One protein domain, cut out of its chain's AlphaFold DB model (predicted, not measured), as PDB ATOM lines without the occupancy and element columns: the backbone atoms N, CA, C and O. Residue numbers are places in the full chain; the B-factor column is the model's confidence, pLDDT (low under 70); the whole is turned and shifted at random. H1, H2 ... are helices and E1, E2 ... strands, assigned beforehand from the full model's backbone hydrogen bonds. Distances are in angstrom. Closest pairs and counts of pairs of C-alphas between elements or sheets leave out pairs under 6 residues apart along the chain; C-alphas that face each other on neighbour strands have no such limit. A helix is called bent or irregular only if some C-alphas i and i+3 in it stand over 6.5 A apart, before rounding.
ATOM      1  N   LYS A   2      50.563   2.640 -36.797       87.38
ATOM      2  CA  LYS A   2      49.260   2.277 -37.406       87.38
ATOM      3  C   LYS A   2      49.193   0.843 -37.966       87.38
ATOM      4  O   LYS A   2      48.253   0.124 -37.667       87.38
ATOM      5  N   ARG A   3      50.226   0.400 -38.696       90.69
ATOM      6  CA  ARG A   3      50.272  -0.964 -39.251       90.69
ATOM      7  C   ARG A   3      50.288  -2.064 -38.185       90.69
ATOM      8  O   ARG A   3      49.643  -3.086 -38.359       90.69
ATOM      9  N   LEU A   4      51.003  -1.849 -37.083       94.06
ATOM     10  CA  LEU A   4      51.084  -2.832 -36.002       94.06
ATOM     11  C   LEU A   4      49.731  -3.005 -35.302       94.06
ATOM     12  O   LEU A   4      49.374  -4.120 -34.943       94.06
ATOM     13  N   ILE A   5      48.970  -1.912 -35.178       95.19
ATOM     14  CA  ILE A   5      47.597  -1.941 -34.662       95.19
ATOM     15  C   ILE A   5      46.701  -2.779 -35.574       95.19
ATOM     16  O   ILE A   5      46.067  -3.714 -35.107       95.19
ATOM     17  N   GLU A   6      46.742  -2.531 -36.885       95.69
ATOM     18  CA  GLU A   6      45.963  -3.312 -37.856       95.69
ATOM     19  C   GLU A   6      46.298  -4.812 -37.826       95.69
ATOM     20  O   GLU A   6      45.414  -5.647 -38.009       95.69
ATOM     21  N   ILE A   7      47.571  -5.170 -37.627       96.06
ATOM     22  CA  ILE A   7      47.975  -6.574 -37.507       96.06
ATOM     23  C   ILE A   7      47.458  -7.170 -36.193       96.06
ATOM     24  O   ILE A   7      46.908  -8.269 -36.217       96.06
ATOM     25  N   ALA A   8      47.583  -6.454 -35.071       97.25
ATOM     26  CA  ALA A   8      47.079  -6.904 -33.774       97.25
ATOM     27  C   ALA A   8      45.564  -7.159 -33.805       97.25
ATOM     28  O   ALA A   8      45.119  -8.211 -33.353       97.25
ATOM     29  N   ASP A   9      44.784  -6.263 -34.416       96.94
ATOM     30  CA  ASP A   9      43.335  -6.433 -34.572       96.94
ATOM     31  C   ASP A   9      43.001  -7.697 -35.379       96.94
ATOM     32  O   ASP A   9      42.170  -8.506 -34.968       96.94
ATOM     33  N   LYS A  10      43.709  -7.937 -36.490       96.88
ATOM     34  CA  LYS A  10      43.519  -9.151 -37.303       96.88
ATOM     35  C   LYS A  10      43.931 -10.429 -36.575       96.88
ATOM     36  O   LYS A  10      43.328 -11.472 -36.813       96.88
ATOM     37  N   LEU A  11      44.959 -10.373 -35.731       97.19
ATOM     38  CA  LEU A  11      45.353 -11.503 -34.888       97.19
ATOM     39  C   LEU A  11      44.297 -11.770 -33.809       97.19
ATOM     40  O   LEU A  11      43.944 -12.924 -33.594       97.19
ATOM     41  N   ASN A  12      43.733 -10.722 -33.203       97.06
ATOM     42  CA  ASN A  12      42.630 -10.834 -32.245       97.06
ATOM     43  C   ASN A  12      41.386 -11.480 -32.864       97.06
ATOM     44  O   ASN A  12      40.769 -12.342 -32.241       97.06
ATOM     45  N   GLU A  13      41.045 -11.134 -34.107       95.88
ATOM     46  CA  GLU A  13      39.974 -11.821 -34.840       95.88
ATOM     47  C   GLU A  13      40.250 -13.327 -34.958       95.88
ATOM     48  O   GLU A  13      39.355 -14.143 -34.738       95.88
ATOM     49  N   LEU A  14      41.492 -13.708 -35.279       96.06
ATOM     50  CA  LEU A  14      41.872 -15.107 -35.474       96.06
ATOM     51  C   LEU A  14      41.782 -15.956 -34.198       96.06
ATOM     52  O   LEU A  14      41.634 -17.172 -34.308       96.06
ATOM     53  N   LEU A  15      41.822 -15.361 -33.003       96.12
ATOM     54  CA  LEU A  15      41.727 -16.113 -31.745       96.12
ATOM     55  C   LEU A  15      40.364 -16.804 -31.567       96.12
ATOM     56  O   LEU A  15      40.304 -17.919 -31.044       96.12
ATOM     57  N   ASN A  16      39.287 -16.188 -32.068       92.00
ATOM     58  CA  ASN A  16      37.905 -16.607 -31.800       92.00
ATOM     59  C   ASN A  16      37.123 -17.130 -33.014       92.00
ATOM     60  O   ASN A  16      35.969 -17.546 -32.869       92.00
ATOM     61  N   VAL A  17      37.717 -17.144 -34.211       94.12
ATOM     62  CA  VAL A  17      37.065 -17.724 -35.398       94.12
ATOM     63  C   VAL A  17      36.879 -19.232 -35.271       94.12
ATOM     64  O   VAL A  17      37.665 -19.930 -34.629       94.12
ATOM     65  N   ALA A  18      35.829 -19.743 -35.917       92.44
ATOM     66  CA  ALA A  18      35.455 -21.144 -35.798       92.44
ATOM     67  C   ALA A  18      36.514 -22.105 -36.351       92.44
ATOM     68  O   ALA A  18      36.756 -23.142 -35.731       92.44
ATOM     69  N   GLU A  19      37.124 -21.728 -37.474       92.75
ATOM     70  CA  GLU A  19      38.233 -22.411 -38.133       92.75
ATOM     71  C   GLU A  19      39.387 -21.422 -38.295       92.75
ATOM     72  O   GLU A  19      39.189 -20.289 -38.744       92.75
ATOM     73  N   LEU A  20      40.591 -21.842 -37.908       94.06
ATOM     74  CA  LEU A  20      41.782 -21.012 -38.010       94.06
ATOM     75  C   LEU A  20      42.273 -20.964 -39.462       94.06
ATOM     76  O   LEU A  20      42.757 -21.961 -40.001       94.06
ATOM     77  N   ASP A  21      42.207 -19.783 -40.075       95.25
ATOM     78  CA  ASP A  21      42.820 -19.532 -41.378       95.25
ATOM     79  C   ASP A  21      44.348 -19.438 -41.235       95.25
ATOM     80  O   ASP A  21      44.920 -18.378 -40.957       95.25
ATOM     81  N   MET A  22      45.016 -20.576 -41.438       94.69
ATOM     82  CA  MET A  22      46.475 -20.680 -41.372       94.69
ATOM     83  C   MET A  22      47.187 -19.818 -42.419       94.69
ATOM     84  O   MET A  22      48.291 -19.345 -42.158       94.69
ATOM     85  N   SER A  23      46.567 -19.573 -43.578       95.88
ATOM     86  CA  SER A  23      47.168 -18.721 -44.614       95.88
ATOM     87  C   SER A  23      47.152 -17.257 -44.179       95.88
ATOM     88  O   SER A  23      48.154 -16.553 -44.330       95.88
ATOM     89  N   LYS A  24      46.047 -16.800 -43.569       96.12
ATOM     90  CA  LYS A  24      45.965 -15.465 -42.957       96.12
ATOM     91  C   LYS A  24      46.959 -15.332 -41.803       96.12
ATOM     92  O   LYS A  24      47.665 -14.328 -41.754       96.12
ATOM     93  N   LEU A  25      47.070 -16.332 -40.925       96.38
ATOM     94  CA  LEU A  25      48.043 -16.319 -39.825       96.38
ATOM     95  C   LEU A  25      49.489 -16.219 -40.338       96.38
ATOM     96  O   LEU A  25      50.248 -15.373 -39.868       96.38
ATOM     97  N   GLN A  26      49.852 -17.025 -41.340       96.62
ATOM     98  CA  GLN A  26      51.177 -16.992 -41.962       96.62
ATOM     99  C   GLN A  26      51.482 -15.636 -42.606       96.62
ATOM    100  O   GLN A  26      52.579 -15.108 -42.439       96.62
ATOM    101  N   SER A  27      50.509 -15.057 -43.314       97.06
ATOM    102  CA  SER A  27      50.637 -13.721 -43.901       97.06
ATOM    103  C   SER A  27      50.908 -12.660 -42.830       97.06
ATOM    104  O   SER A  27      51.859 -11.893 -42.946       97.06
ATOM    105  N   LEU A  28      50.139 -12.661 -41.734       96.56
ATOM    106  CA  LEU A  28      50.336 -11.713 -40.632       96.56
ATOM    107  C   LEU A  28      51.696 -11.898 -39.954       96.56
ATOM    108  O   LEU A  28      52.352 -10.911 -39.643       96.56
ATOM    109  N   ALA A  29      52.147 -13.139 -39.758       95.25
ATOM    110  CA  ALA A  29      53.466 -13.415 -39.198       95.25
ATOM    111  C   ALA A  29      54.597 -12.916 -40.110       95.25
ATOM    112  O   ALA A  29      55.564 -12.328 -39.629       95.25
ATOM    113  N   TYR A  30      54.454 -13.089 -41.427       95.38
ATOM    114  CA  TYR A  30      55.379 -12.512 -42.399       95.38
ATOM    115  C   TYR A  30      55.402 -10.982 -42.297       95.38
ATOM    116  O   TYR A  30      56.468 -10.392 -42.175       95.38
ATOM    117  N   GLU A  31      54.234 -10.336 -42.240       95.25
ATOM    118  CA  GLU A  31      54.153  -8.883 -42.073       95.25
ATOM    119  C   GLU A  31      54.800  -8.382 -40.774       95.25
ATOM    120  O   GLU A  31      55.412  -7.316 -40.782       95.25
ATOM    121  N   LEU A  32      54.678  -9.121 -39.665       94.38
ATOM    122  CA  LEU A  32      55.346  -8.775 -38.407       94.38
ATOM    123  C   LEU A  32      56.872  -8.795 -38.556       94.38
ATOM    124  O   LEU A  32      57.535  -7.893 -38.050       94.38
ATOM    125  N   ASN A  33      57.418  -9.778 -39.278       92.94
ATOM    126  CA  ASN A  33      58.860  -9.903 -39.512       92.94
ATOM    127  C   ASN A  33      59.434  -8.773 -40.381       92.94
ATOM    128  O   ASN A  33      60.614  -8.453 -40.266       92.94
ATOM    129  N   GLU A  34      58.609  -8.148 -41.222       94.31
ATOM    130  CA  GLU A  34      59.009  -7.008 -42.055       94.31
ATOM    131  C   GLU A  34      59.018  -5.673 -41.284       94.31
ATOM    132  O   GLU A  34      59.480  -4.661 -41.814       94.31
ATOM    133  N   ILE A  35      58.513  -5.626 -40.041       92.81
ATOM    134  CA  ILE A  35      58.546  -4.414 -39.211       92.81
ATOM    135  C   ILE A  35      59.918  -4.307 -38.526       92.81
ATOM    136  O   ILE A  35      60.221  -5.118 -37.647       92.81
ATOM    137  N   PRO A  36      60.734  -3.281 -38.847       90.94
ATOM    138  CA  PRO A  36      62.045  -3.117 -38.232       90.94
ATOM    139  C   PRO A  36      61.943  -2.949 -36.716       90.94
ATOM    140  O   PRO A  36      61.064  -2.237 -36.221       90.94
ATOM    141  N   ASP A  37      62.861  -3.593 -35.994       90.88
ATOM    142  CA  ASP A  37      63.004  -3.522 -34.533       90.88
ATOM    143  C   ASP A  37      61.762  -3.943 -33.721       90.88
ATOM    144  O   ASP A  37      61.687  -3.678 -32.515       90.88
ATOM    145  N   LEU A  38      60.796  -4.630 -34.344       93.94
ATOM    146  CA  LEU A  38      59.624  -5.146 -33.646       93.94
ATOM    147  C   LEU A  38      60.027  -6.218 -32.629       93.94
ATOM    148  O   LEU A  38      60.719  -7.184 -32.947       93.94
ATOM    149  N   ARG A  39      59.523  -6.093 -31.398       94.00
ATOM    150  CA  ARG A  39      59.644  -7.143 -30.377       94.00
ATOM    151  C   ARG A  39      58.291  -7.760 -30.081       94.00
ATOM    152  O   ARG A  39      57.398  -7.085 -29.573       94.00
ATOM    153  N   ILE A  40      58.160  -9.053 -30.326       94.31
ATOM    154  CA  ILE A  40      56.973  -9.811 -29.939       94.31
ATOM    155  C   ILE A  40      57.220 -10.405 -28.547       94.31
ATOM    156  O   ILE A  40      58.295 -10.939 -28.280       94.31
ATOM    157  N   LYS A  41      56.256 -10.262 -27.636       94.75
ATOM    158  CA  LYS A  41      56.338 -10.765 -26.260       94.75
ATOM    159  C   LYS A  41      55.109 -11.585 -25.908       94.75
ATOM    160  O   LYS A  41      53.998 -11.075 -26.009       94.75
ATOM    161  N   LEU A  42      55.326 -12.802 -25.429       95.56
ATOM    162  CA  LEU A  42      54.297 -13.628 -24.808       95.56
ATOM    163  C   LEU A  42      54.219 -13.313 -23.309       95.56
ATOM    164  O   LEU A  42      55.245 -13.218 -22.638       95.56
ATOM    165  N   ILE A  43      53.004 -13.137 -22.798       95.00
ATOM    166  CA  ILE A  43      52.700 -13.133 -21.367       95.00
ATOM    167  C   ILE A  43      51.721 -14.278 -21.146       95.00
ATOM    168  O   ILE A  43      50.539 -14.157 -21.467       95.00
ATOM    169  N   ASP A  44      52.246 -15.396 -20.656       94.31
ATOM    170  CA  ASP A  44      51.503 -16.638 -20.487       94.31
ATOM    171  C   ASP A  44      50.902 -16.732 -19.081       94.31
ATOM    172  O   ASP A  44      51.592 -17.035 -18.110       94.31
ATOM    173  N   PHE A  45      49.605 -16.477 -18.956       93.81
ATOM    174  CA  PHE A  45      48.880 -16.607 -17.693       93.81
ATOM    175  C   PHE A  45      48.497 -18.060 -17.357       93.81
ATOM    176  O   PHE A  45      48.154 -18.333 -16.205       93.81
ATOM    177  N   GLU A  46      48.611 -19.018 -18.290       91.19
ATOM    178  CA  GLU A  46      48.600 -20.446 -17.927       91.19
ATOM    179  C   GLU A  46      49.867 -20.806 -17.131       91.19
ATOM    180  O   GLU A  46      49.831 -21.681 -16.263       91.19
ATOM    181  N   LYS A  95      40.047 -11.568 -19.011       91.06
ATOM    182  CA  LYS A  95      39.176 -12.745 -19.185       91.06
ATOM    183  C   LYS A  95      39.412 -13.513 -20.477       91.06
ATOM    184  O   LYS A  95      38.909 -14.620 -20.609       91.06
ATOM    185  N   HIS A  96      40.121 -12.898 -21.412       94.12
ATOM    186  CA  HIS A  96      40.285 -13.367 -22.777       94.12
ATOM    187  C   HIS A  96      41.715 -13.120 -23.218       94.12
ATOM    188  O   HIS A  96      42.308 -12.121 -22.797       94.12
ATOM    189  N   SER A  97      42.246 -14.002 -24.057       96.19
ATOM    190  CA  SER A  97      43.536 -13.793 -24.701       96.19
ATOM    191  C   SER A  97      43.446 -12.703 -25.759       96.19
ATOM    192  O   SER A  97      42.439 -12.580 -26.455       96.19
ATOM    193  N   PHE A  98      44.494 -11.892 -25.887       96.81
ATOM    194  CA  PHE A  98      44.528 -10.826 -26.885       96.81
ATOM    195  C   PHE A  98      45.945 -10.345 -27.191       96.81
ATOM    196  O   PHE A  98      46.869 -10.425 -26.379       96.81
ATOM    197  N   PHE A  99      46.087  -9.787 -28.382       97.38
ATOM    198  CA  PHE A  99      47.234  -9.050 -28.865       97.38
ATOM    199  C   PHE A  99      47.064  -7.559 -28.590       97.38
ATOM    200  O   PHE A  99      46.027  -6.966 -28.902       97.38
ATOM    201  N   TYR A 100      48.113  -6.946 -28.050       96.62
ATOM    202  CA  TYR A 100      48.173  -5.525 -27.744       96.62
ATOM    203  C   TYR A 100      49.439  -4.887 -28.335       96.62
ATOM    204  O   TYR A 100      50.558  -5.268 -27.967       96.62
ATOM    205  N   PRO A 101      49.293  -3.930 -29.259       96.31
ATOM    206  CA  PRO A 101      50.406  -3.214 -29.863       96.31
ATOM    207  C   PRO A 101      50.821  -2.019 -28.990       96.31
ATOM    208  O   PRO A 101      49.993  -1.182 -28.654       96.31
ATOM    209  N   GLU A 102      52.110  -1.888 -28.686       94.12
ATOM    210  CA  GLU A 102      52.645  -0.792 -27.864       94.12
ATOM    211  C   GLU A 102      54.064  -0.443 -28.326       94.12
ATOM    212  O   GLU A 102      54.942  -1.293 -28.269       94.12
ATOM    213  N   GLU A 103      54.300   0.787 -28.794       87.81
ATOM    214  CA  GLU A 103      55.628   1.342 -29.144       87.81
ATOM    215  C   GLU A 103      56.696   0.329 -29.628       87.81
ATOM    216  O   GLU A 103      57.678   0.036 -28.942       87.81
ATOM    217  N   GLY A 104      56.510  -0.228 -30.832       89.62
ATOM    218  CA  GLY A 104      57.472  -1.177 -31.420       89.62
ATOM    219  C   GLY A 104      57.473  -2.560 -30.757       89.62
ATOM    220  O   GLY A 104      58.385  -3.356 -30.971       89.62
ATOM    221  N   LYS A 105      56.456  -2.862 -29.951       95.69
ATOM    222  CA  LYS A 105      56.227  -4.165 -29.334       95.69
ATOM    223  C   LYS A 105      54.827  -4.665 -29.642       95.69
ATOM    224  O   LYS A 105      53.882  -3.885 -29.747       95.69
ATOM    225  N   LEU A 106      54.705  -5.980 -29.734       96.81
ATOM    226  CA  LEU A 106      53.429  -6.674 -29.768       96.81
ATOM    227  C   LEU A 106      53.377  -7.625 -28.578       96.81
ATOM    228  O   LEU A 106      54.161  -8.569 -28.505       96.81
ATOM    229  N   PHE A 107      52.482  -7.354 -27.639       96.75
ATOM    230  CA  PHE A 107      52.231  -8.231 -26.504       96.75
ATOM    231  C   PHE A 107      51.124  -9.211 -26.862       96.75
ATOM    232  O   PHE A 107      50.085  -8.789 -27.353       96.75
ATOM    233  N   TYR A 108      51.332 -10.493 -26.595       97.25
ATOM    234  CA  TYR A 108      50.288 -11.503 -26.602       97.25
ATOM    235  C   TYR A 108      50.016 -11.917 -25.160       97.25
ATOM    236  O   TYR A 108      50.837 -12.578 -24.526       97.25
ATOM    237  N   PHE A 109      48.882 -11.470 -24.635       96.38
ATOM    238  CA  PHE A 109      48.364 -11.872 -23.337       96.38
ATOM    239  C   PHE A 109      47.615 -13.185 -23.535       96.38
ATOM    240  O   PHE A 109      46.513 -13.180 -24.075       96.38
ATOM    241  N   HIS A 110      48.230 -14.300 -23.156       96.38
ATOM    242  CA  HIS A 110      47.706 -15.641 -23.375       96.38
ATOM    243  C   HIS A 110      47.100 -16.193 -22.087       96.38
ATOM    244  O   HIS A 110      47.795 -16.323 -21.084       96.38
ATOM    245  N   LEU A 111      45.804 -16.494 -22.105       93.81
ATOM    246  CA  LEU A 111      45.049 -17.043 -20.976       93.81
ATOM    247  C   LEU A 111      44.556 -18.479 -21.236       93.81
ATOM    248  O   LEU A 111      43.989 -19.087 -20.331       93.81
ATOM    249  N   GLY A 112      44.719 -19.006 -22.454       92.44
ATOM    250  CA  GLY A 112      44.222 -20.333 -22.842       92.44
ATOM    251  C   GLY A 112      42.694 -20.421 -22.972       92.44
ATOM    252  O   GLY A 112      42.133 -21.518 -22.981       92.44
ATOM    253  N   THR A 113      42.002 -19.282 -23.040       91.62
ATOM    254  CA  THR A 113      40.535 -19.194 -23.058       91.62
ATOM    255  C   THR A 113      39.942 -19.207 -24.462       91.62
ATOM    256  O   THR A 113      38.790 -19.610 -24.622       91.62
ATOM    257  N   GLU A 114      40.692 -18.752 -25.469       94.19
ATOM    258  CA  GLU A 114      40.174 -18.611 -26.831       94.19
ATOM    259  C   GLU A 114      40.382 -19.881 -27.651       94.19
ATOM    260  O   GLU A 114      41.310 -20.665 -27.432       94.19
ATOM    261  N   ARG A 115      39.511 -20.089 -28.644       93.56
ATOM    262  CA  ARG A 115      39.478 -21.334 -29.428       93.56
ATOM    263  C   ARG A 115      40.825 -21.654 -30.077       93.56
ATOM    264  O   ARG A 115      41.228 -22.815 -30.111       93.56
ATOM    265  N   ASN A 116      41.496 -20.630 -30.594       95.38
ATOM    266  CA  ASN A 116      42.727 -20.781 -31.362       95.38
ATOM    267  C   ASN A 116      43.975 -20.342 -30.583       95.38
ATOM    268  O   ASN A 116      45.040 -20.193 -31.179       95.38
ATOM    269  N   ASP A 117      43.880 -20.195 -29.260       93.81
ATOM    270  CA  ASP A 117      44.989 -19.746 -28.413       93.81
ATOM    271  C   ASP A 117      46.243 -20.609 -28.564       93.81
ATOM    272  O   ASP A 117      47.336 -20.089 -28.796       93.81
ATOM    273  N   ARG A 118      46.072 -21.933 -28.470       92.81
ATOM    274  CA  ARG A 118      47.161 -22.911 -28.599       92.81
ATOM    275  C   ARG A 118      47.809 -22.906 -29.984       92.81
ATOM    276  O   ARG A 118      49.021 -22.728 -30.043       92.81
ATOM    277  N   PRO A 119      47.075 -23.083 -31.102       94.06
ATOM    278  CA  PRO A 119      47.709 -23.084 -32.418       94.06
ATOM    279  C   PRO A 119      48.362 -21.738 -32.761       94.06
ATOM    280  O   PRO A 119      49.421 -21.732 -33.383       94.06
ATOM    281  N   VAL A 120      47.793 -20.607 -32.323       94.56
ATOM    282  CA  VAL A 120      48.403 -19.282 -32.523       94.56
ATOM    283  C   VAL A 120      49.676 -19.117 -31.690       94.56
ATOM    284  O   VAL A 120      50.688 -18.667 -32.230       94.56
ATOM    285  N   LYS A 121      49.660 -19.519 -30.409       94.81
ATOM    286  CA  LYS A 121      50.855 -19.527 -29.549       94.81
ATOM    287  C   LYS A 121      51.962 -20.381 -30.174       94.81
ATOM    288  O   LYS A 121      53.061 -19.878 -30.398       94.81
ATOM    289  N   TYR A 122      51.639 -21.620 -30.537       93.38
ATOM    290  CA  TYR A 122      52.589 -22.558 -31.130       93.38
ATOM    291  C   TYR A 122      53.213 -22.008 -32.415       93.38
ATOM    292  O   TYR A 122      54.426 -22.054 -32.595       93.38
ATOM    293  N   TYR A 123      52.397 -21.435 -33.301       93.94
ATOM    294  CA  TYR A 123      52.883 -20.913 -34.573       93.94
ATOM    295  C   TYR A 123      53.812 -19.700 -34.416       93.94
ATOM    296  O   TYR A 123      54.800 -19.589 -35.138       93.94
ATOM    297  N   LEU A 124      53.496 -18.782 -33.496       92.25
ATOM    298  CA  LEU A 124      54.245 -17.531 -33.334       92.25
ATOM    299  C   LEU A 124      55.457 -17.651 -32.401       92.25
ATOM    300  O   LEU A 124      56.409 -16.889 -32.564       92.25
ATOM    301  N   PHE A 125      55.426 -18.568 -31.432       91.56
ATOM    302  CA  PHE A 125      56.434 -18.657 -30.369       91.56
ATOM    303  C   PHE A 125      57.154 -20.012 -30.307       91.56
ATOM    304  O   PHE A 125      58.200 -20.101 -29.672       91.56
ATOM    305  N   GLY A 126      56.659 -21.046 -30.999       81.94
ATOM    306  CA  GLY A 126      57.275 -22.379 -31.013       81.94
ATOM    307  C   GLY A 126      57.101 -23.182 -29.718       81.94
ATOM    308  O   GLY A 126      57.798 -24.181 -29.542       81.94
ATOM    309  N   GLU A 127      56.198 -22.744 -28.836       60.47
ATOM    310  CA  GLU A 127      55.874 -23.349 -27.532       60.47
ATOM    311  C   GLU A 127      54.534 -24.089 -27.536       60.47
ATOM    312  O   GLU A 127      53.552 -23.550 -28.104       60.47
TER     313      GLU A 127
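What this domain is: This is residues 2 to 46 and 95 to 127 of the 127 residues of the protein "UvrB/UvrC motif-containing protein" of Mangrovibacterium diazotrophicum (UniProt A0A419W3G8). A small three-stranded sheet has helices over one face and its other face bare: H1 runs along the edge strand E2, H3 lies slantwise over E1 and E3, and H2 packs on H1 farther from the sheet, its last residues 32 to 33 reaching the sheet. The printed part has 78 residues with three named helices and three named strands, in the order H1 H2 E1 E2 E3 H3. The sheet's order is E1 E3 E2, mixed, and the class is mixed, helices and strands. The whole is compact and rounded, with a radius of gyration of the C-alphas of 11.5 A and spans of 30 by 26 by 22 A.

How they stand to each other: Begin with H1, residues 2 to 16, and H2, residues 22 to 33: this helical hairpin touches, closest at the C-alphas of Ile 7 and Leu 28, 6.5 A apart, at a shallow tilt of 29 degrees, opposite ways. Next look at E1, residues 39 to 44, E2, residues 98 to 102, and E3, residues 105 to 110. E1 and E3 are parallel at 17 degrees, with N 41 and O 106 within hydrogen-bond range at 2.8 A. The hairpin E2 and E3 is antiparallel at 159 degrees, with N 100 and O 107 within hydrogen-bond range at 2.8 A. H1 is on the sheet over E2 at a height of 7.4 A, along the strands at 5 degrees on the local plane; its closest C-alphas to E2 are those of Ala 8 and Phe 99, 5.4 A apart. H3, residues 117 to 125, is on the same face over E1 and E3 at a height of 9.9 A, slantwise to the strands, at 33 degrees to E3 on the local plane. H1 and H3 with the sheet make two layers, helices on one face of a sheet. H2 only grazes the sheet, with its residues 32 to 33. H3 is close but not clearly touching to H2, closest at the C-alphas of Ala 29 and Leu 124, 7.2 A apart. Every O i to N i+4 pair is within hydrogen-bond range in H2 and H3; in H1 10 of 11 are.

Where its parts are: Find C-alpha 2 at (49.260, 2.277, -37.406), where H1 begins; it runs 22.7 A to C-alpha 16. H1 is neither bent nor irregular, but only just: C-alphas 13 and 16 are 6.0 A apart. H2 runs 16.5 A, E1 15.9 A from C-alpha 39 at (59.644, -7.143, -30.377), E2 12.9 A, E3 15.5 A, and H3 11.7 A to C-alpha 125 at (56.434, -18.657, -30.369).

The domain as a whole: The two C-alphas farthest apart, those of Ala 18 and Asp 37, are 32.7 A apart. Residues 47 to 94 are not printed; across this cut C-alphas 46 and 95 are 12.2 A apart. Of the links that are printed whole, none is long. The mean pLDDT of the printed part is 93.8, and residue 127 is under 70.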